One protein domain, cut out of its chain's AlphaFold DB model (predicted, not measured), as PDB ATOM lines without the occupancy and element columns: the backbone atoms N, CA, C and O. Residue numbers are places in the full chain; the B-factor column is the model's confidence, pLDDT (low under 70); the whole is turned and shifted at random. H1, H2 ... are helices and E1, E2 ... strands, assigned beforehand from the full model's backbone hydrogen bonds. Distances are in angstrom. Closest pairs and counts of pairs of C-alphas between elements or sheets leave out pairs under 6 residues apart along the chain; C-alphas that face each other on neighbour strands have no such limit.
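Overview. This is residues 2 to 161 of the 780 residues of a protein of bacterium (UniProt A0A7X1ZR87). A twisted four-stranded sheet, E2 E1 E3 E4, with H2 and H4 side by side over one face and the other face bare, makes the main body; from it the chain runs off into two hairpins, E5 with E6 and then E7 with E8, set at an angle to each other. H1 lies alone far from the body, and the long loop of residues 51 to 67 reaches away from the sheet. The printed part has 160 residues with four named helices and eight named strands, in the order H1 H2 E1 H3 H4 E2 E3 E4 E5 E6 E7 E8, of mixed class; the large sheet is mixed and the two hairpins antiparallel. The whole is loose, with a radius of gyration of the C-alphas of 18.8 A, and flat, spanning 53 by 50 by 25 A.

Along the chain. H1, residues 2 to 8, begins at C-alpha 2 (206.102, 181.565, 102.589). H2, residues 24 to 37, is 18.7 A long, and E1, residues 44 to 50, 20.1 A. H3 is residues 68 to 71 and H4 residues 76 to 84. E2, residues 91 to 96, E3, residues 103 to 108, and E4, residues 114 to 120, follow; C-alpha 120 is at (192.951, 196.801, 89.917). E5 is residues 124 to 128 and E6 residues 138 to 142. E7, residues 144 to 150, is 20.6 A long; E8, residues 153 to 160, 20.3 A, ends at (210.275, 193.482, 93.862).

Arrangement. The sheet E2 E1 E3 E4 is twisted. E2 and E1 are parallel, with N 47 and O 92 at 2.8 A; E1, H3, H4 and E2 form a strand-helix-strand unit, two parallel neighbour strands with helices between, its crossover right-handed. E1 and E3 are antiparallel, with N 46 and O 106 at 2.8 A. E3 and E4 form a hairpin, with N 105 and O 118 at 2.8 A. H2 and H4 on one face make two layers, helices over a sheet. H2 lies over E3 and E4 at a height over the sheet of 9.8 A, along the strands. H2 and H4 touch, closest at the C-alphas of Phe 26 and Val 76, 6.5 A, at a shallow tilt of 16 degrees, the same way. H3 only grazes the sheet with residues 68 to 70. E5 and E6 form a hairpin, with N 127 and O 139 at 2.9 A. E6 runs on into E7 across one residue, at 52 degrees. E7 and E8 form a hairpin, with N 146 and O 158 at 2.8 A. H1 is apart from H2 and from E7. Every O i to N i+4 pair is within hydrogen-bond range in H1 and H4, 7 of 10 in H2, and H3 is too short for one.

Size, cuts and confidence. The C-alphas farthest apart, of Lys 111 and Val 132, are 57.0 A apart. The printed part has no cut. The links H1 to H2 and E1 to H3 are long, with 15 and 17 residues. Mean pLDDT of the printed part is 93.0, and no printed residue is under 70.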
ATOM      1  N   ILE A   2     206.503 180.395 101.781       88.56
ATOM      2  CA  ILE A   2     206.102 181.565 102.589       88.56
ATOM      3  C   ILE A   2     205.294 181.160 103.828       88.56
ATOM      4  O   ILE A   2     205.661 181.532 104.934       88.56
ATOM      5  N   GLU A   3     204.269 180.317 103.686       92.38
ATOM      6  CA  GLU A   3     203.478 179.855 104.840       92.38
ATOM      7  C   GLU A   3     204.326 179.158 105.913       92.38
ATOM      8  O   GLU A   3     204.116 179.349 107.109       92.38
ATOM      9  N   LYS A   4     205.316 178.361 105.489       91.81
ATOM     10  CA  LYS A   4     206.255 177.698 106.400       91.81
ATOM     11  C   LYS A   4     207.088 178.737 107.154       91.81
ATOM     12  O   LYS A   4     207.234 178.608 108.364       91.81
ATOM     13  N   LEU A   5     207.579 179.763 106.458       93.25
ATOM     14  CA  LEU A   5     208.319 180.871 107.063       93.25
ATOM     15  C   LEU A   5     207.449 181.642 108.070       93.25
ATOM     16  O   LEU A   5     207.913 181.924 109.171       93.25
ATOM     17  N   LEU A   6     206.187 181.931 107.738       91.81
ATOM     18  CA  LEU A   6     205.248 182.616 108.637       91.81
ATOM     19  C   LEU A   6     204.995 181.802 109.914       91.81
ATOM     20  O   LEU A   6     205.123 182.335 111.017       91.81
ATOM     21  N   ARG A   7     204.740 180.492 109.780       93.81
ATOM     22  CA  ARG A   7     204.568 179.582 110.928       93.81
ATOM     23  C   ARG A   7     205.829 179.493 111.791       93.81
ATOM     24  O   ARG A   7     205.724 179.527 113.010       93.81
ATOM     25  N   GLN A   8     207.014 179.424 111.178       96.00
ATOM     26  CA  GLN A   8     208.298 179.407 111.895       96.00
ATOM     27  C   GLN A   8     208.572 180.698 112.679       96.00
ATOM     28  O   GLN A   8     209.309 180.664 113.658       96.00
ATOM     29  N   ASN A   9     207.968 181.816 112.274       93.88
ATOM     30  CA  ASN A   9     208.065 183.103 112.963       93.88
ATOM     31  C   ASN A   9     206.867 183.370 113.900       93.88
ATOM     32  O   ASN A   9     206.625 184.516 114.266       93.88
ATOM     33  N   ASN A  10     206.118 182.330 114.297       93.75
ATOM     34  CA  ASN A  10     204.960 182.415 115.200       93.75
ATOM     35  C   ASN A  10     203.848 183.374 114.730       93.75
ATOM     36  O   ASN A  10     203.111 183.929 115.544       93.75
ATOM     37  N   ILE A  11     203.698 183.561 113.415       89.06
ATOM     38  CA  ILE A  11     202.586 184.321 112.838       89.06
ATOM     39  C   ILE A  11     201.429 183.349 112.588       89.06
ATOM     40  O   ILE A  11     201.554 182.415 111.793       89.06
ATOM     41  N   ALA A  12     200.302 183.565 113.269       87.56
ATOM     42  CA  ALA A  12     199.072 182.784 113.130       87.56
ATOM     43  C   ALA A  12     197.957 183.611 112.467       87.56
ATOM     44  O   ALA A  12     197.972 184.838 112.536       87.56
ATOM     45  N   GLY A  13     196.987 182.939 111.835       88.88
ATOM     46  CA  GLY A  13     195.846 183.602 111.188       88.88
ATOM     47  C   GLY A  13     196.223 184.417 109.946       88.88
ATOM     48  O   GLY A  13     195.748 185.537 109.788       88.88
ATOM     49  N   PHE A  14     197.100 183.883 109.091       91.62
ATOM     50  CA  PHE A  14     197.516 184.529 107.845       91.62
ATOM     51  C   PHE A  14     196.760 183.984 106.628       91.62
ATOM     52  O   PHE A  14     196.389 182.812 106.585       91.62
ATOM     53  N   GLU A  15     196.622 184.828 105.611       92.62
ATOM     54  CA  GLU A  15     196.211 184.460 104.257       92.62
ATOM     55  C   GLU A  15     197.365 184.817 103.313       92.62
ATOM     56  O   GLU A  15     197.905 185.922 103.381       92.62
ATOM     57  N   VAL A  16     197.777 183.880 102.456       92.12
ATOM     58  CA  VAL A  16     198.807 184.128 101.440       92.12
ATOM     59  C   VAL A  16     198.146 184.087 100.074       92.12
ATOM     60  O   VAL A  16     197.602 183.061  99.679       92.12
ATOM     61  N   LYS A  17     198.233 185.201  99.346       90.62
ATOM     62  CA  LYS A  17     197.831 185.291  97.941       90.62
ATOM     63  C   LYS A  17     199.081 185.379  97.083       90.62
ATOM     64  O   LYS A  17     199.955 186.203  97.349       90.62
ATOM     65  N   VAL A  18     199.161 184.517  96.078       89.75
ATOM     66  CA  VAL A  18     200.218 184.535  95.067       89.75
ATOM     67  C   VAL A  18     199.551 184.932  93.765       89.75
ATOM     68  O   VAL A  18     198.585 184.295  93.372       89.75
ATOM     69  N   LEU A  19     200.042 186.006  93.157       89.94
ATOM     70  CA  LEU A  19     199.555 186.535  91.889       89.94
ATOM     71  C   LEU A  19     200.723 186.580  90.911       89.94
ATOM     72  O   LEU A  19     201.873 186.780  91.320       89.94
ATOM     73  N   SER A  20     200.431 186.417  89.624       91.06
ATOM     74  CA  SER A  20     201.448 186.536  88.583       91.06
ATOM     75  C   SER A  20     201.979 187.970  88.479       91.06
ATOM     76  O   SER A  20     201.212 188.933  88.464       91.06
ATOM     77  N   ALA A  21     203.304 188.117  88.367       92.50
ATOM     78  CA  ALA A  21     203.947 189.395  88.042       92.50
ATOM     79  C   ALA A  21     203.916 189.705  86.531       92.50
ATOM     80  O   ALA A  21     204.088 190.864  86.143       92.50
ATOM     81  N   TYR A  22     203.674 188.684  85.704       93.75
ATOM     82  CA  TYR A  22     203.517 188.748  84.251       93.75
ATOM     83  C   TYR A  22     202.028 188.750  83.879       93.75
ATOM     84  O   TYR A  22     201.266 187.994  84.474       93.75
ATOM     85  N   LYS A  23     201.606 189.589  82.918       95.12
ATOM     86  CA  LYS A  23     200.190 189.800  82.534       95.12
ATOM     87  C   LYS A  23     199.257 189.959  83.752       95.12
ATOM     88  O   LYS A  23     198.272 189.237  83.911       95.12
ATOM     89  N   GLN A  24     199.588 190.888  84.649       95.75
ATOM     90  CA  GLN A  24     198.916 191.041  85.945       95.75
ATOM     91  C   GLN A  24     197.408 191.282  85.797       95.75
ATOM     92  O   GLN A  24     196.628 190.746  86.578       95.75
ATOM     93  N   GLY A  25     196.987 192.061  84.794       96.75
ATOM     94  CA  GLY A  25     195.572 192.298  84.502       96.75
ATOM     95  C   GLY A  25     194.831 191.030  84.071       96.75
ATOM     96  O   GLY A  25     193.744 190.755  84.578       96.75
ATOM     97  N   PHE A  26     195.437 190.235  83.187       97.62
ATOM     98  CA  PHE A  26     194.887 188.956  82.728       97.62
ATOM     99  C   PHE A  26     194.693 187.982  83.895       97.62
ATOM    100  O   PHE A  26     193.590 187.480  84.104       97.62
ATOM    101  N   PHE A  27     195.733 187.769  84.708       97.12
ATOM    102  CA  PHE A  27     195.641 186.855  85.849       97.12
ATOM    103  C   PHE A  27     194.739 187.386  86.957       97.12
ATOM    104  O   PHE A  27     194.023 186.605  87.563       97.12
ATOM    105  N   TRP A  28     194.660 188.699  87.176       97.38
ATOM    106  CA  TRP A  28     193.674 189.260  88.100       97.38
ATOM    107  C   TRP A  28     192.229 188.924  87.686       97.38
ATOM    108  O   TRP A  28     191.407 188.552  88.530       97.38
ATOM    109  N   LEU A  29     191.916 188.993  86.385       97.81
ATOM    110  CA  LEU A  29     190.602 188.599  85.875       97.81
ATOM    111  C   LEU A  29     190.319 187.104  86.096       97.81
ATOM    112  O   LEU A  29     189.211 186.748  86.497       97.81
ATOM    113  N   LEU A  30     191.304 186.234  85.870       96.50
ATOM    114  CA  LEU A  30     191.122 184.783  85.982       96.50
ATOM    115  C   LEU A  30     191.184 184.254  87.420       96.50
ATOM    116  O   LEU A  30     190.428 183.355  87.774       96.50
ATOM    117  N   GLU A  31     192.064 184.798  88.253       95.25
ATOM    118  CA  GLU A  31     192.367 184.272  89.590       95.25
ATOM    119  C   GLU A  31     191.567 184.968  90.696       95.25
ATOM    120  O   GLU A  31     191.345 184.383  91.755       95.25
ATOM    121  N   GLU A  32     191.095 186.203  90.474       95.06
ATOM    122  CA  GLU A  32     190.326 186.945  91.479       95.06
ATOM    123  C   GLU A  32     188.893 187.243  91.033       95.06
ATOM    124  O   GLU A  32     187.944 187.011  91.795       95.06
ATOM    125  N   ILE A  33     188.713 187.783  89.826       96.81
ATOM    126  CA  ILE A  33     187.385 188.192  89.359       96.81
ATOM    127  C   ILE A  33     186.526 186.972  89.065       96.81
ATOM    128  O   ILE A  33     185.465 186.857  89.670       96.81
ATOM    129  N   LEU A  34     186.981 186.061  88.205       96.31
ATOM    130  CA  LEU A  34     186.217 184.881  87.806       96.31
ATOM    131  C   LEU A  34     185.726 184.059  89.021       96.31
ATOM    132  O   LEU A  34     184.519 183.834  89.115       96.31
ATOM    133  N   PRO A  35     186.553 183.728  90.036       95.94
ATOM    134  CA  PRO A  35     186.058 183.071  91.247       95.94
ATOM    135  C   PRO A  35     185.039 183.903  92.037       95.94
ATOM    136  O   PRO A  35     184.116 183.344  92.626       95.94
ATOM    137  N   SER A  36     185.157 185.238  92.031       95.38
ATOM    138  CA  SER A  36     184.190 186.145  92.677       95.38
ATOM    139  C   SER A  36     182.835 186.203  91.953       95.38
ATOM    140  O   SER A  36     181.868 186.731  92.514       95.38
ATOM    141  N   LEU A  37     182.758 185.709  90.712       94.38
ATOM    142  CA  LEU A  37     181.526 185.603  89.927       94.38
ATOM    143  C   LEU A  37     180.740 184.318  90.238       94.38
ATOM    144  O   LEU A  37     179.537 184.271  89.979       94.38
ATOM    145  N   ASN A  38     181.372 183.309  90.846       91.06
ATOM    146  CA  ASN A  38     180.724 182.035  91.151       91.06
ATOM    147  C   ASN A  38     179.486 182.210  92.045       91.06
ATOM    148  O   ASN A  38     179.517 182.888  93.074       91.06
ATOM    149  N   GLY A  39     178.381 181.577  91.644       86.38
ATOM    150  CA  GLY A  39     177.097 181.635  92.351       86.38
ATOM    151  C   GLY A  39     176.288 182.920  92.129       86.38
ATOM    152  O   GLY A  39     175.206 183.052  92.698       86.38
ATOM    153  N   LYS A  40     176.768 183.863  91.306       90.88
ATOM    154  CA  LYS A  40     176.014 185.060  90.904       90.88
ATOM    155  C   LYS A  40     175.337 184.821  89.551       90.88
ATOM    156  O   LYS A  40     175.975 184.344  88.620       90.88
ATOM    157  N   ASN A  41     174.061 185.194  89.422       92.00
ATOM    158  CA  ASN A  41     173.334 185.105  88.151       92.00
ATOM    159  C   ASN A  41     173.659 186.315  87.260       92.00
ATOM    160  O   ASN A  41     172.955 187.327  87.281       92.00
ATOM    161  N   ILE A  42     174.789 186.242  86.562       95.69
ATOM    162  CA  ILE A  42     175.326 187.340  85.755       95.69
ATOM    163  C   ILE A  42     174.779 187.231  84.332       95.69
ATOM    164  O   ILE A  42     174.743 186.147  83.761       95.69
ATOM    165  N   SER A  43     174.387 188.363  83.749       96.44
ATOM    166  CA  SER A  43     173.920 188.475  82.361       96.44
ATOM    167  C   SER A  43     174.893 189.243  81.456       96.44
ATOM    168  O   SER A  43     174.813 189.145  80.230       96.44
ATOM    169  N   ARG A  44     175.791 190.048  82.051       97.75
ATOM    170  CA  ARG A  44     176.752 190.903  81.342       97.75
ATOM    171  C   ARG A  44     177.965 191.228  82.212       97.75
ATOM    172  O   ARG A  44     177.821 191.492  83.408       97.75
ATOM    173  N   LEU A  45     179.137 191.274  81.588       98.06
ATOM    174  CA  LEU A  45     180.400 191.694  82.182       98.06
ATOM    175  C   LEU A  45     180.968 192.871  81.383       98.06
ATOM    176  O   LEU A  45     181.113 192.781  80.169       98.06
ATOM    177  N   THR A  46     181.319 193.958  82.059       98.38
ATOM    178  CA  THR A  46     181.999 195.106  81.449       98.38
ATOM    179  C   THR A  46     183.374 195.270  82.082       98.38
ATOM    180  O   THR A  46     183.486 195.426  83.301       98.38
ATOM    181  N   ILE A  47     184.413 195.255  81.250       98.50
ATOM    182  CA  ILE A  47     185.817 195.416  81.620       98.50
ATOM    183  C   ILE A  47     186.294 196.766  81.085       98.50
ATOM    184  O   ILE A  47     186.445 196.976  79.881       98.50
ATOM    185  N   ARG A  48     186.536 197.705  81.994       98.38
ATOM    186  CA  ARG A  48     187.031 199.046  81.686       98.38
ATOM    187  C   ARG A  48     188.529 199.126  81.873       98.38
ATOM    188  O   ARG A  48     189.021 198.800  82.954       98.38
ATOM    189  N   PHE A  49     189.241 199.648  80.885       97.75
ATOM    190  CA  PHE A  49     190.695 199.800  80.925       97.75
ATOM    191  C   PHE A  49     191.119 201.240  80.602       97.75
ATOM    192  O   PHE A  49     190.439 201.954  79.860       97.75
ATOM    193  N   ALA A  50     192.215 201.685  81.216       96.38
ATOM    194  CA  ALA A  50     192.768 203.021  81.015       96.38
ATOM    195  C   ALA A  50     193.512 203.135  79.672       96.38
ATOM    196  O   ALA A  50     194.157 202.189  79.226       96.38
ATOM    197  N   GLU A  51     193.456 204.318  79.061       93.62
ATOM    198  CA  GLU A  51     194.273 204.669  77.892       93.62
ATOM    199  C   GLU A  51     195.702 205.041  78.314       93.62
ATOM    200  O   GLU A  51     195.894 205.868  79.217       93.62
ATOM    201  N   GLU A  52     196.705 204.507  77.618       89.38
ATOM    202  CA  GLU A  52     198.086 204.963  77.766       89.38
ATOM    203  C   GLU A  52     198.318 206.226  76.923       89.38
ATOM    204  O   GLU A  52     198.093 206.245  75.713       89.38
ATOM    205  N   LYS A  53     198.762 207.316  77.557       85.56
ATOM    206  CA  LYS A  53     198.894 208.618  76.883       85.56
ATOM    207  C   LYS A  53     200.344 209.017  76.741       85.56
ATOM    208  O   LYS A  53     201.028 209.269  77.731       85.56
ATOM    209  N   GLU A  54     200.759 209.183  75.495       82.12
ATOM    210  CA  GLU A  54     202.103 209.601  75.134       82.12
ATOM    211  C   GLU A  54     202.210 211.101  74.882       82.12
ATOM    212  O   GLU A  54     201.309 211.741  74.338       82.12
ATOM    213  N   ASN A  55     203.355 211.673  75.255       79.81
ATOM    214  CA  ASN A  55     203.650 213.062  74.943       79.81
ATOM    215  C   ASN A  55     204.269 213.169  73.543       79.81
ATOM    216  O   ASN A  55     205.478 213.024  73.376       79.81
ATOM    217  N   LEU A  56     203.435 213.494  72.556       82.19
ATOM    218  CA  LEU A  56     203.836 213.621  71.150       82.19
ATOM    219  C   LEU A  56     204.645 214.895  70.834       82.19
ATOM    220  O   LEU A  56     205.067 215.080  69.698       82.19
ATOM    221  N   SER A  57     204.878 215.781  71.812       81.06
ATOM    222  CA  SER A  57     205.715 216.980  71.607       81.06
ATOM    223  C   SER A  57     207.214 216.678  71.552       81.06
ATOM    224  O   SER A  57     207.986 217.501  71.063       81.06
ATOM    225  N   LYS A  58     207.643 215.513  72.055       74.19
ATOM    226  CA  LYS A  58     209.039 215.069  72.005       74.19
ATOM    227  C   LYS A  58     209.176 213.915  71.030       74.19
ATOM    228  O   LYS A  58     208.588 212.860  71.244       74.19
ATOM    229  N   LEU A  59     210.009 214.107  70.010       74.88
ATOM    230  CA  LEU A  59     210.400 213.025  69.116       74.88
ATOM    231  C   LEU A  59     211.208 211.992  69.900       74.88
ATOM    232  O   LEU A  59     212.300 212.280  70.383       74.88
ATOM    233  N   LYS A  60     210.656 210.791  70.012       76.00
ATOM    234  CA  LYS A  60     211.341 209.595  70.497       76.00
ATOM    235  C   LYS A  60     211.193 208.481  69.473       76.00
ATOM    236  O   LYS A  60     210.295 208.525  68.632       76.00
ATOM    237  N   ARG A  61     212.081 207.489  69.535       73.88
ATOM    238  CA  ARG A  61     211.988 206.322  68.652       73.88
ATOM    239  C   ARG A  61     210.814 205.434  69.052       73.88
ATOM    240  O   ARG A  61     210.164 204.879  68.179       73.88
ATOM    241  N   PHE A  62     210.527 205.339  70.351       73.56
ATOM    242  CA  PHE A  62     209.539 204.406  70.876       73.56
ATOM    243  C   PHE A  62     208.393 205.091  71.631       73.56
ATOM    244  O   PHE A  62     208.613 205.750  72.647       73.56
ATOM    245  N   TYR A  63     207.155 204.904  71.169       80.69
ATOM    246  CA  TYR A  63     205.934 205.393  71.827       80.69
ATOM    247  C   TYR A  63     205.133 204.226  72.393       80.69
ATOM    248  O   TYR A  63     205.018 203.212  71.726       80.69
ATOM    249  N   SER A  64     204.544 204.338  73.578       83.75
ATOM    250  CA  SER A  64     203.585 203.338  74.063       83.75
ATOM    251  C   SER A  64     202.401 203.199  73.105       83.75
ATOM    252  O   SER A  64     201.997 204.169  72.459       83.75
ATOM    253  N   ASP A  65     201.843 201.994  73.000       87.94
ATOM    254  CA  ASP A  65     200.545 201.823  72.359       87.94
ATOM    255  C   ASP A  65     199.430 202.351  73.282       87.94
ATOM    256  O   ASP A  65     199.417 201.972  74.457       87.94
ATOM    257  N   PRO A  66     198.489 203.189  72.796       90.00
ATOM    258  CA  PRO A  66     197.390 203.701  73.619       90.00
ATOM    259  C   PRO A  66     196.542 202.613  74.282       90.00
ATOM    260  O   PRO A  66     195.952 202.842  75.338       90.00
ATOM    261  N   TYR A  67     196.503 201.422  73.679       93.25
ATOM    262  CA  TYR A  67     195.705 200.288  74.127       93.25
ATOM    263  C   TYR A  67     196.550 199.183  74.768       93.25
ATOM    264  O   TYR A  67     196.061 198.067  74.923       93.25
ATOM    265  N   ARG A  68     197.785 199.473  75.202       92.31
ATOM    266  CA  ARG A  68     198.669 198.524  75.911       92.31
ATOM    267  C   ARG A  68     197.952 197.750  77.022       92.31
ATOM    268  O   ARG A  68     198.121 196.543  77.150       92.31
ATOM    269  N   TRP A  69     197.137 198.439  77.818       95.25
ATOM    270  CA  TRP A  69     196.394 197.814  78.915       95.25
ATOM    271  C   TRP A  69     195.271 196.898  78.435       95.25
ATOM    272  O   TRP A  69     194.959 195.929  79.107       95.25
ATOM    273  N   LEU A  70     194.686 197.146  77.263       96.50
ATOM    274  CA  LEU A  70     193.810 196.159  76.643       96.50
ATOM    275  C   LEU A  70     194.625 194.952  76.168       96.50
ATOM    276  O   LEU A  70     194.241 193.830  76.460       96.50
ATOM    277  N   GLN A  71     195.746 195.174  75.478       95.44
ATOM    278  CA  GLN A  71     196.584 194.095  74.940       95.44
ATOM    279  C   GLN A  71     197.009 193.104  76.031       95.44
ATOM    280  O   GLN A  71     196.884 191.903  75.834       95.44
ATOM    281  N   GLU A  72     197.384 193.587  77.222       95.50
ATOM    282  CA  GLU A  72     197.748 192.724  78.357       95.50
ATOM    283  C   GLU A  72     196.641 191.732  78.763       95.50
ATOM    284  O   GLU A  72     196.937 190.666  79.302       95.50
ATOM    285  N   LEU A  73     195.372 192.058  78.492       97.62
ATOM    286  CA  LEU A  73     194.219 191.214  78.800       97.62
ATOM    287  C   LEU A  73     193.919 190.166  77.723       97.62
ATOM    288  O   LEU A  73     193.041 189.334  77.939       97.62
ATOM    289  N   TYR A  74     194.570 190.183  76.563       97.50
ATOM    290  CA  TYR A  74     194.285 189.212  75.509       97.50
ATOM    291  C   TYR A  74     194.644 187.778  75.953       97.50
ATOM    292  O   TYR A  74     195.675 187.604  76.610       97.50
ATOM    293  N   PRO A  75     193.862 186.729  75.608       97.00
ATOM    294  CA  PRO A  75     192.506 186.697  75.035       97.00
ATOM    295  C   PRO A  75     191.431 186.370  76.100       97.00
ATOM    296  O   PRO A  75     190.666 185.411  75.974       97.00
ATOM    297  N   VAL A  76     191.387 187.123  77.204       97.94
ATOM    298  CA  VAL A  76     190.618 186.753  78.410       97.94
ATOM    299  C   VAL A  76     189.108 186.620  78.194       97.94
ATOM    300  O   VAL A  76     188.453 185.900  78.940       97.94
ATOM    301  N   ASP A  77     188.528 187.285  77.196       97.88
ATOM    302  CA  ASP A  77     187.083 187.270  76.969       97.88
ATOM    303  C   ASP A  77     186.559 185.903  76.528       97.88
ATOM    304  O   ASP A  77     185.510 185.476  77.000       97.88
ATOM    305  N   GLU A  78     187.307 185.174  75.702       97.88
ATOM    306  CA  GLU A  78     186.964 183.800  75.318       97.88
ATOM    307  C   GLU A  78     187.092 182.819  76.483       97.88
ATOM    308  O   GLU A  78     186.271 181.908  76.618       97.88
ATOM    309  N   ILE A  79     188.063 183.041  77.368       97.50
ATOM    310  CA  ILE A  79     188.220 182.241  78.586       97.50
ATOM    311  C   ILE A  79     187.052 182.524  79.538       97.50
ATOM    312  O   ILE A  79     186.369 181.602  79.975       97.50
ATOM    313  N   LEU A  80     186.756 183.798  79.806       97.19
ATOM    314  CA  LEU A  80     185.640 184.198  80.663       97.19
ATOM    315  C   LEU A  80     184.292 183.745  80.096       97.19
ATOM    316  O   LEU A  80     183.453 183.279  80.862       97.19
ATOM    317  N   SER A  81     184.080 183.834  78.781       96.94
ATOM    318  CA  SER A  81     182.859 183.361  78.115       96.94
ATOM    319  C   SER A  81     182.622 181.883  78.397       96.94
ATOM    320  O   SER A  81     181.540 181.503  78.844       96.94
ATOM    321  N   LYS A  82     183.662 181.062  78.224       95.44
ATOM    322  CA  LYS A  82     183.606 179.625  78.489       95.44
ATOM    323  C   LYS A  82     183.330 179.318  79.963       95.44
ATOM    324  O   LYS A  82     182.446 178.520  80.253       95.44
ATOM    325  N   GLU A  83     184.059 179.948  80.881       95.31
ATOM    326  CA  GLU A  83     183.980 179.636  82.316       95.31
ATOM    327  C   GLU A  83     182.712 180.195  82.989       95.31
ATOM    328  O   GLU A  83     182.225 179.632  83.967       95.31
ATOM    329  N   THR A  84     182.138 181.281  82.461       94.38
ATOM    330  CA  THR A  84     180.895 181.887  82.985       94.38
ATOM    331  C   THR A  84     179.637 181.488  82.214       94.38
ATOM    332  O   THR A  84     178.534 181.826  82.639       94.38
ATOM    333  N   ASN A  85     179.783 180.781  81.087       94.06
ATOM    334  CA  ASN A  85     178.709 180.476  80.137       94.06
ATOM    335  C   ASN A  85     177.982 181.732  79.602       94.06
ATOM    336  O   ASN A  85     176.808 181.680  79.227       94.06
ATOM    337  N   LEU A  86     178.673 182.876  79.574       95.81
ATOM    338  CA  LEU A  86     178.184 184.106  78.955       95.81
ATOM    339  C   LEU A  86     178.517 184.110  77.457       95.81
ATOM    340  O   LEU A  86     179.652 183.792  77.093       95.81
ATOM    341  N   PRO A  87     177.593 184.535  76.578       96.12
ATOM    342  CA  PRO A  87     177.926 184.828  75.186       96.12
ATOM    343  C   PRO A  87     179.034 185.887  75.092       96.12
ATOM    344  O   PRO A  87     179.073 186.812  75.907       96.12
ATOM    345  N   LEU A  88     179.913 185.786  74.088       95.81
ATOM    346  CA  LEU A  88     181.035 186.720  73.903       95.81
ATOM    347  C   LEU A  88     180.576 188.176  73.798       95.81
ATOM    348  O   LEU A  88     181.241 189.076  74.301       95.81
ATOM    349  N   GLU A  89     179.410 188.419  73.202       95.69
ATOM    350  CA  GLU A  89     178.840 189.758  73.030       95.69
ATOM    351  C   GLU A  89     178.423 190.391  74.366       95.69
ATOM    352  O   GLU A  89     178.190 191.595  74.431       95.69
ATOM    353  N   ARG A  90     178.316 189.589  75.433       97.19
ATOM    354  CA  ARG A  90     178.006 190.035  76.798       97.19
ATOM    355  C   ARG A  90     179.255 190.290  77.642       97.19
ATOM    356  O   ARG A  90     179.106 190.653  78.809       97.19
ATOM    357  N   ILE A  91     180.451 190.119  77.078       97.81
ATOM    358  CA  ILE A  91     181.726 190.490  77.692       97.81
ATOM    359  C   ILE A  91     182.274 191.693  76.925       97.81
ATOM    360  O   ILE A  91     182.815 191.591  75.827       97.81
ATOM    361  N   GLU A  92     182.077 192.870  77.502       97.12
ATOM    362  CA  GLU A  92     182.314 194.150  76.847       97.12
ATOM    363  C   GLU A  92     183.597 194.799  77.361       97.12
ATOM    364  O   GLU A  92     183.868 194.804  78.561       97.12
ATOM    365  N   PHE A  93     184.356 195.410  76.453       98.06
ATOM    366  CA  PHE A  93     185.525 196.217  76.785       98.06
ATOM    367  C   PHE A  93     185.213 197.695  76.554       98.06
ATOM    368  O   PHE A  93     184.740 198.066  75.479       98.06
ATOM    369  N   GLU A  94     185.506 198.536  77.542       97.19
ATOM    370  CA  GLU A  94     185.248 199.978  77.501       97.19
ATOM    371  C   GLU A  94     186.520 200.773  77.828       97.19
ATOM    372  O   GLU A  94     187.222 200.485  78.799       97.19
ATOM    373  N   LEU A  95     186.797 201.822  77.052       96.50
ATOM    374  CA  LEU A  95     187.848 202.778  77.393       96.50
ATOM    375  C   LEU A  95     187.338 203.728  78.480       96.50
ATOM    376  O   LEU A  95     186.254 204.302  78.344       96.50
ATOM    377  N   LYS A  96     188.132 203.957  79.525       94.56
ATOM    378  CA  LYS A  96     187.828 204.979  80.540       94.56
ATOM    379  C   LYS A  96     188.751 206.190  80.444       94.56
ATOM    380  O   LYS A  96     189.852 206.117  79.902       94.56
ATOM    381  N   LYS A  97     188.290 207.318  80.994       87.69
ATOM    382  CA  LYS A  97     189.038 208.586  80.984       87.69
ATOM    383  C   LYS A  97     190.063 208.655  82.114       87.69
ATOM    384  O   LYS A  97     191.107 209.289  81.956       87.69
ATOM    385  N   GLU A  98     189.743 208.048  83.249       92.69
ATOM    386  CA  GLU A  98     190.567 208.003  84.447       92.69
ATOM    387  C   GLU A  98     191.737 207.031  84.259       92.69
ATOM    388  O   GLU A  98     191.552 205.896  83.822       92.69
ATOM    389  N   LYS A  99     192.948 207.467  84.617       89.38
ATOM    390  CA  LYS A  99     194.146 206.617  84.544       89.38
ATOM    391  C   LYS A  99     194.191 205.563  85.648       89.38
ATOM    392  O   LYS A  99     194.634 204.447  85.404       89.38
ATOM    393  N   ASP A 100     193.706 205.928  86.833       92.75
ATOM    394  CA  ASP A 100     193.731 205.090  88.024       92.75
ATOM    395  C   ASP A 100     192.319 204.890  88.587       92.75
ATOM    396  O   ASP A 100     191.556 205.858  88.674       92.75
ATOM    397  N   PRO A 101     191.959 203.661  89.003       95.62
ATOM    398  CA  PRO A 101     192.711 202.407  88.818       95.62
ATOM    399  C   PRO A 101     192.883 202.065  87.326       95.62
ATOM    400  O   PRO A 101     192.128 202.600  86.531       95.62
ATOM    401  N   VAL A 102     193.806 201.192  86.904       97.00
ATOM    402  CA  VAL A 102     194.009 200.860  85.467       97.00
ATOM    403  C   VAL A 102     192.855 200.030  84.907       97.00
ATOM    404  O   VAL A 102     192.362 200.315  83.816       97.00
ATOM    405  N   TYR A 103     192.321 199.097  85.695       98.38
ATOM    406  CA  TYR A 103     191.178 198.251  85.352       98.38
ATOM    407  C   TYR A 103     190.009 198.452  86.323       98.38
ATOM    408  O   TYR A 103     190.201 198.632  87.526       98.38
ATOM    409  N   GLU A 104     188.783 198.419  85.805       98.25
ATOM    410  CA  GLU A 104     187.537 198.343  86.579       98.25
ATOM    411  C   GLU A 104     186.637 197.277  85.943       98.25
ATOM    412  O   GLU A 104     186.463 197.258  84.729       98.25
ATOM    413  N   VAL A 105     186.070 196.385  86.752       98.25
ATOM    414  CA  VAL A 105     185.165 195.323  86.299       98.25
ATOM    415  C   VAL A 105     183.808 195.491  86.956       98.25
ATOM    416  O   VAL A 105     183.711 195.638  88.179       98.25
ATOM    417  N   LEU A 106     182.767 195.432  86.130       98.12
ATOM    418  CA  LEU A 106     181.367 195.501  86.524       98.12
ATOM    419  C   LEU A 106     180.643 194.251  86.020       98.12
ATOM    420  O   LEU A 106     180.611 194.002  84.817       98.12
ATOM    421  N   ALA A 107     180.048 193.479  86.928       97.75
ATOM    422  CA  ALA A 107     179.175 192.359  86.576       97.75
ATOM    423  C   ALA A 107     177.721 192.731  86.865       97.75
ATOM    424  O   ALA A 107     177.431 193.246  87.947       97.75
ATOM    425  N   PHE A 108     176.819 192.457  85.928       97.75
ATOM    426  CA  PHE A 108     175.411 192.851  85.995       97.75
ATOM    427  C   PHE A 108     174.481 191.637  85.975       97.75
ATOM    428  O   PHE A 108     174.792 190.641  85.325       97.75
ATOM    429  N   ASP A 109     173.330 191.730  86.640       95.88
ATOM    430  CA  ASP A 109     172.225 190.774  86.484       95.88
ATOM    431  C   ASP A 109     171.366 191.084  85.240       95.88
ATOM    432  O   ASP A 109     171.638 192.024  84.488       95.88
ATOM    433  N   GLU A 110     170.318 190.300  84.982       94.12
ATOM    434  CA  GLU A 110     169.392 190.530  83.855       94.12
ATOM    435  C   GLU A 110     168.648 191.876  83.917       94.12
ATOM    436  O   GLU A 110     168.222 192.394  82.886       94.12
ATOM    437  N   LYS A 111     168.499 192.462  85.111       94.38
ATOM    438  CA  LYS A 111     167.821 193.748  85.336       94.38
ATOM    439  C   LYS A 111     168.774 194.942  85.222       94.38
ATOM    440  O   LYS A 111     168.338 196.080  85.383       94.38
ATOM    441  N   GLY A 112     170.060 194.704  84.952       93.00
ATOM    442  CA  GLY A 112     171.091 195.738  84.872       93.00
ATOM    443  C   GLY A 112     171.616 196.205  86.233       93.00
ATOM    444  O   GLY A 112     172.274 197.244  86.305       93.00
ATOM    445  N   ILE A 113     171.358 195.463  87.312       95.56
ATOM    446  CA  ILE A 113     171.875 195.756  88.652       95.56
ATOM    447  C   ILE A 113     173.309 195.236  88.760       95.56
ATOM    448  O   ILE A 113     173.602 194.099  88.394       95.56
ATOM    449  N   VAL A 114     174.211 196.061  89.298       96.81
ATOM    450  CA  VAL A 114     175.614 195.687  89.522       96.81
ATOM    451  C   VAL A 114     175.714 194.680  90.673       96.81
ATOM    452  O   VAL A 114     175.485 195.021  91.831       96.81
ATOM    453  N   LEU A 115     176.106 193.445  90.358       96.19
ATOM    454  CA  LEU A 115     176.343 192.357  91.316       96.19
ATOM    455  C   LEU A 115     177.782 192.319  91.845       96.19
ATOM    456  O   LEU A 115     178.044 191.735  92.904       96.19
ATOM    457  N   LEU A 116     178.727 192.874  91.088       96.88
ATOM    458  CA  LEU A 116     180.134 192.976  91.460       96.88
ATOM    459  C   LEU A 116     180.722 194.248  90.855       96.88
ATOM    460  O   LEU A 116     180.547 194.508  89.667       96.88
ATOM    461  N   LYS A 117     181.464 194.993  91.673       97.50
ATOM    462  CA  LYS A 117     182.327 196.086  91.239       97.50
ATOM    463  C   LYS A 117     183.699 195.904  91.876       97.50
ATOM    464  O   LYS A 117     183.805 195.914  93.101       97.50
ATOM    465  N   LYS A 118     184.735 195.734  91.058       97.88
ATOM    466  CA  LYS A 118     186.129 195.623  91.512       97.88
ATOM    467  C   LYS A 118     187.057 196.416  90.603       97.88
ATOM    468  O   LYS A 118     186.716 196.710  89.463       97.88
ATOM    469  N   SER A 119     188.231 196.759  91.114       97.56
ATOM    470  CA  SER A 119     189.234 197.521  90.376       97.56
ATOM    471  C   SER A 119     190.644 197.078  90.721       97.56
ATOM    472  O   SER A 119     190.892 196.671  91.856       97.56
ATOM    473  N   PHE A 120     191.563 197.224  89.772       96.50
ATOM    474  CA  PHE A 120     192.951 196.801  89.917       96.50
ATOM    475  C   PHE A 120     193.888 197.692  89.102       96.50
ATOM    476  O   PHE A 120     193.544 198.114  88.000       96.50
ATOM    477  N   SER A 121     195.075 197.964  89.641       96.12
ATOM    478  CA  SER A 121     196.174 198.593  88.904       96.12
ATOM    479  C   SER A 121     197.383 197.665  88.943       96.12
ATOM    480  O   SER A 121     197.835 197.343  90.049       96.12
ATOM    481  N   PRO A 122     197.934 197.267  87.781       95.38
ATOM    482  CA  PRO A 122     199.209 196.571  87.720       95.38
ATOM    483  C   PRO A 122     200.312 197.363  88.413       95.38
ATOM    484  O   PRO A 122     200.346 198.598  88.380       95.38
ATOM    485  N   ARG A 123     201.253 196.650  89.022       95.25
ATOM    486  CA  ARG A 123     202.471 197.253  89.555       95.25
ATOM    487  C   ARG A 123     203.429 197.524  88.418       95.25
ATOM    488  O   ARG A 123     203.853 196.607  87.722       95.25
ATOM    489  N   ILE A 124     203.775 198.797  88.258       94.00
ATOM    490  CA  ILE A 124     204.621 199.276  87.171       94.00
ATOM    491  C   ILE A 124     205.934 199.864  87.662       94.00
ATOM    492  O   ILE A 124     206.065 200.300  88.808       94.00
ATOM    493  N   ARG A 125     206.895 199.926  86.744       92.50
ATOM    494  CA  ARG A 125     208.148 200.654  86.892       92.50
ATOM    495  C   ARG A 125     208.510 201.319  85.567       92.50
ATOM    496  O   ARG A 125     208.308 200.743  84.503       92.50
ATOM    497  N   GLU A 126     209.059 202.525  85.642       92.12
ATOM    498  CA  GLU A 126     209.639 203.195  84.478       92.12
ATOM    499  C   GLU A 126     211.089 202.722  84.279       92.12
ATOM    500  O   GLU A 126     211.861 202.634  85.242       92.12
ATOM    501  N   ALA A 127     211.466 202.436  83.035       91.56
ATOM    502  CA  ALA A 127     212.827 202.088  82.643       91.56
ATOM    503  C   ALA A 127     213.236 202.832  81.361       91.56
ATOM    504  O   ALA A 127     212.395 203.276  80.581       91.56
ATOM    505  N   THR A 128     214.540 202.989  81.135       91.50
ATOM    506  CA  THR A 128     215.058 203.427  79.830       91.50
ATOM    507  C   THR A 128     214.911 202.278  78.841       91.50
ATOM    508  O   THR A 128     215.276 201.159  79.193       91.50
ATOM    509  N   PHE A 129     214.418 202.551  77.627       89.62
ATOM    510  CA  PHE A 129     214.228 201.518  76.600       89.62
ATOM    511  C   PHE A 129     215.547 200.794  76.285       89.62
ATOM    512  O   PHE A 129     215.671 199.593  76.498       89.62
ATOM    513  N   LEU A 130     216.570 201.551  75.880       90.50
ATOM    514  CA  LEU A 130     217.940 201.065  75.715       90.50
ATOM    515  C   LEU A 130     218.903 202.003  76.439       90.50
ATOM    516  O   LEU A 130     218.997 203.183  76.106       90.50
ATOM    517  N   LYS A 131     219.654 201.497  77.419       92.88
ATOM    518  CA  LYS A 131     220.595 202.320  78.201       92.88
ATOM    519  C   LYS A 131     221.765 202.844  77.370       92.88
ATOM    520  O   LYS A 131     222.276 203.921  77.657       92.88
ATOM    521  N   VAL A 132     222.161 202.103  76.334       91.94
ATOM    522  CA  VAL A 132     223.207 202.505  75.377       91.94
ATOM    523  C   VAL A 132     222.764 203.632  74.435       91.94
ATOM    524  O   VAL A 132     223.624 204.322  73.899       91.94
ATOM    525  N   LEU A 133     221.451 203.828  74.254       89.62
ATOM    526  CA  LEU A 133     220.835 204.862  73.408       89.62
ATOM    527  C   LEU A 133     219.666 205.525  74.169       89.62
ATOM    528  O   LEU A 133     218.495 205.345  73.814       89.62
ATOM    529  N   PRO A 134     219.943 206.248  75.273       89.56
ATOM    530  CA  PRO A 134     218.909 206.754  76.178       89.56
ATOM    531  C   PRO A 134     217.954 207.759  75.515       89.56
ATOM    532  O   PRO A 134     216.832 207.957  75.986       89.56
ATOM    533  N   GLU A 135     218.358 208.376  74.406       86.62
ATOM    534  CA  GLU A 135     217.537 209.274  73.599       86.62
ATOM    535  C   GLU A 135     216.366 208.569  72.894       86.62
ATOM    536  O   GLU A 135     215.426 209.228  72.448       86.62
ATOM    537  N   TRP A 136     216.361 207.232  72.836       86.38
ATOM    538  CA  TRP A 136     215.265 206.467  72.232       86.38
ATOM    539  C   TRP A 136     213.988 206.472  73.070       86.38
ATOM    540  O   TRP A 136     212.902 206.239  72.530       86.38
ATOM    541  N   GLY A 137     214.105 206.818  74.352       87.38
ATOM    542  CA  GLY A 137     212.984 207.070  75.241       87.38
ATOM    543  C   GLY A 137     212.916 206.117  76.427       87.38
ATOM    544  O   GLY A 137     213.840 205.362  76.739       87.38
ATOM    545  N   LYS A 138     211.782 206.199  77.117       89.44
ATOM    546  CA  LYS A 138     211.463 205.394  78.292       89.44
ATOM    547  C   LYS A 138     210.273 204.489  78.015       89.44
ATOM    548  O   LYS A 138     209.444 204.792  77.155       89.44
ATOM    549  N   VAL A 139     210.205 203.420  78.791       90.31
ATOM    550  CA  VAL A 139     209.180 202.381  78.758       90.31
ATOM    551  C   VAL A 139     208.594 202.185  80.148       90.31
ATOM    552  O   VAL A 139     209.246 202.449  81.161       90.31
ATOM    553  N   THR A 140     207.360 201.706  80.182       91.25
ATOM    554  CA  THR A 140     206.657 201.281  81.386       91.25
ATOM    555  C   THR A 140     206.536 199.766  81.365       91.25
ATOM    556  O   THR A 140     205.927 199.188  80.465       91.25
ATOM    557  N   ILE A 141     207.112 199.124  82.376       92.19
ATOM    558  CA  ILE A 141     207.134 197.666  82.521       92.19
ATOM    559  C   ILE A 141     206.325 197.256  83.747       92.19
ATOM    560  O   ILE A 141     206.247 198.008  84.721       92.19
ATOM    561  N   THR A 142     205.728 196.067  83.717       93.38
ATOM    562  CA  THR A 142     205.139 195.450  84.912       93.38
ATOM    563  C   THR A 142     206.243 194.860  85.790       93.38
ATOM    564  O   THR A 142     207.192 194.275  85.275       93.38
ATOM    565  N   THR A 143     206.133 195.013  87.110       94.75
ATOM    566  CA  THR A 143     207.123 194.538  88.093       94.75
ATOM    567  C   THR A 143     206.453 193.719  89.192       94.75
ATOM    568  O   THR A 143     205.256 193.870  89.454       94.75
ATOM    569  N   GLY A 144     207.218 192.849  89.850       94.44
ATOM    570  CA  GLY A 144     206.742 192.103  91.011       94.44
ATOM    571  C   GLY A 144     206.495 193.005  92.224       94.44
ATOM    572  O   GLY A 144     206.959 194.145  92.302       94.44
ATOM    573  N   TRP A 145     205.761 192.497  93.214       95.00
ATOM    574  CA  TRP A 145     205.532 193.207  94.470       95.00
ATOM    575  C   TRP A 145     205.269 192.259  95.636       95.00
ATOM    576  O   TRP A 145     204.927 191.092  95.461       95.00
ATOM    577  N   LEU A 146     205.419 192.791  96.843       94.81
ATOM    578  CA  LEU A 146     205.007 192.166  98.088       94.81
ATOM    579  C   LEU A 146     204.193 193.176  98.884       94.81
ATOM    580  O   LEU A 146     204.685 194.257  99.221       94.81
ATOM    581  N   LYS A 147     202.966 192.783  99.216       94.06
ATOM    582  CA  LYS A 147     202.085 193.530 100.105       94.06
ATOM    583  C   LYS A 147     201.764 192.682 101.332       94.06
ATOM    584  O   LYS A 147     201.425 191.510 101.198       94.06
ATOM    585  N   ILE A 148     201.898 193.266 102.518       94.00
ATOM    586  CA  ILE A 148     201.566 192.647 103.804       94.00
ATOM    587  C   ILE A 148     200.589 193.571 104.517       94.00
ATOM    588  O   ILE A 148     200.894 194.740 104.762       94.00
ATOM    589  N   GLU A 149     199.431 193.030 104.875       94.00
ATOM    590  CA  GLU A 149     198.363 193.757 105.555       94.00
ATOM    591  C   GLU A 149     198.041 193.091 106.895       94.00
ATOM    592  O   GLU A 149     198.028 191.865 107.018       94.00
ATOM    593  N   LYS A 150     197.776 193.913 107.911       90.38
ATOM    594  CA  LYS A 150     197.288 193.499 109.225       90.38
ATOM    595  C   LYS A 150     195.924 194.145 109.449       90.38
ATOM    596  O   LYS A 150     195.815 195.314 109.813       90.38
ATOM    597  N   GLY A 151     194.858 193.389 109.202       87.62
ATOM    598  CA  GLY A 151     193.506 193.949 109.178       87.62
ATOM    599  C   GLY A 151     193.357 194.948 108.028       87.62
ATOM    600  O   GLY A 151     193.455 194.561 106.872       87.62
ATOM    601  N   ARG A 152     193.118 196.229 108.340       88.44
ATOM    602  CA  ARG A 152     193.043 197.318 107.341       88.44
ATOM    603  C   ARG A 152     194.351 198.097 107.182       88.44
ATOM    604  O   ARG A 152     194.416 199.009 106.365       88.44
ATOM    605  N   GLU A 153     195.358 197.792 107.993       93.75
ATOM    606  CA  GLU A 153     196.637 198.495 107.991       93.75
ATOM    607  C   GLU A 153     197.619 197.811 107.035       93.75
ATOM    608  O   GLU A 153     197.891 196.616 107.161       93.75
ATOM    609  N   THR A 154     198.183 198.570 106.098       94.06
ATOM    610  CA  THR A 154     199.274 198.097 105.238       94.06
ATOM    611  C   THR A 154     200.595 198.207 105.992       94.06
ATOM    612  O   THR A 154     201.106 199.304 106.198       94.06
ATOM    613  N   VAL A 155     201.162 197.064 106.381       94.56
ATOM    614  CA  VAL A 155     202.442 196.974 107.103       94.56
ATOM    615  C   VAL A 155     203.625 197.081 106.141       94.56
ATOM    616  O   VAL A 155     204.668 197.641 106.471       94.56
ATOM    617  N   LEU A 156     203.474 196.526 104.938       94.88
ATOM    618  CA  LEU A 156     204.487 196.569 103.893       94.88
ATOM    619  C   LEU A 156     203.809 196.635 102.531       94.88
ATOM    620  O   LEU A 156     202.887 195.872 102.264       94.88
ATOM    621  N   ASP A 157     204.310 197.494 101.656       95.12
ATOM    622  CA  ASP A 157     203.950 197.509 100.242       95.12
ATOM    623  C   ASP A 157     205.190 197.918  99.450       95.12
ATOM    624  O   ASP A 157     205.641 199.063  99.526       95.12
ATOM    625  N   LYS A 158     205.832 196.948  98.795       95.75
ATOM    626  CA  LYS A 158     207.101 197.159  98.088       95.75
ATOM    627  C   LYS A 158     207.115 196.450  96.747       95.75
ATOM    628  O   LYS A 158     206.750 195.280  96.660       95.75
ATOM    629  N   SER A 159     207.639 197.129  95.731       94.00
ATOM    630  CA  SER A 159     207.995 196.502  94.458       94.00
ATOM    631  C   SER A 159     209.219 195.598  94.619       94.00
ATOM    632  O   SER A 159     210.141 195.900  95.383       94.00
ATOM    633  N   LEU A 160     209.231 194.496  93.878       93.12
ATOM    634  CA  LEU A 160     210.275 193.482  93.862       93.12
ATOM    635  C   LEU A 160     210.609 193.146  92.410       93.12
ATOM    636  O   LEU A 160     209.736 192.717  91.666       93.12
ATOM    637  N   LYS A 161     211.883 193.277  92.036       93.06
ATOM    638  CA  LYS A 161     212.338 192.878  90.700       93.06
ATOM    639  C   LYS A 161     212.212 191.365  90.536       93.06
ATOM    640  O   LYS A 161     212.809 190.640  91.346       93.06
TER     641      LYS A 161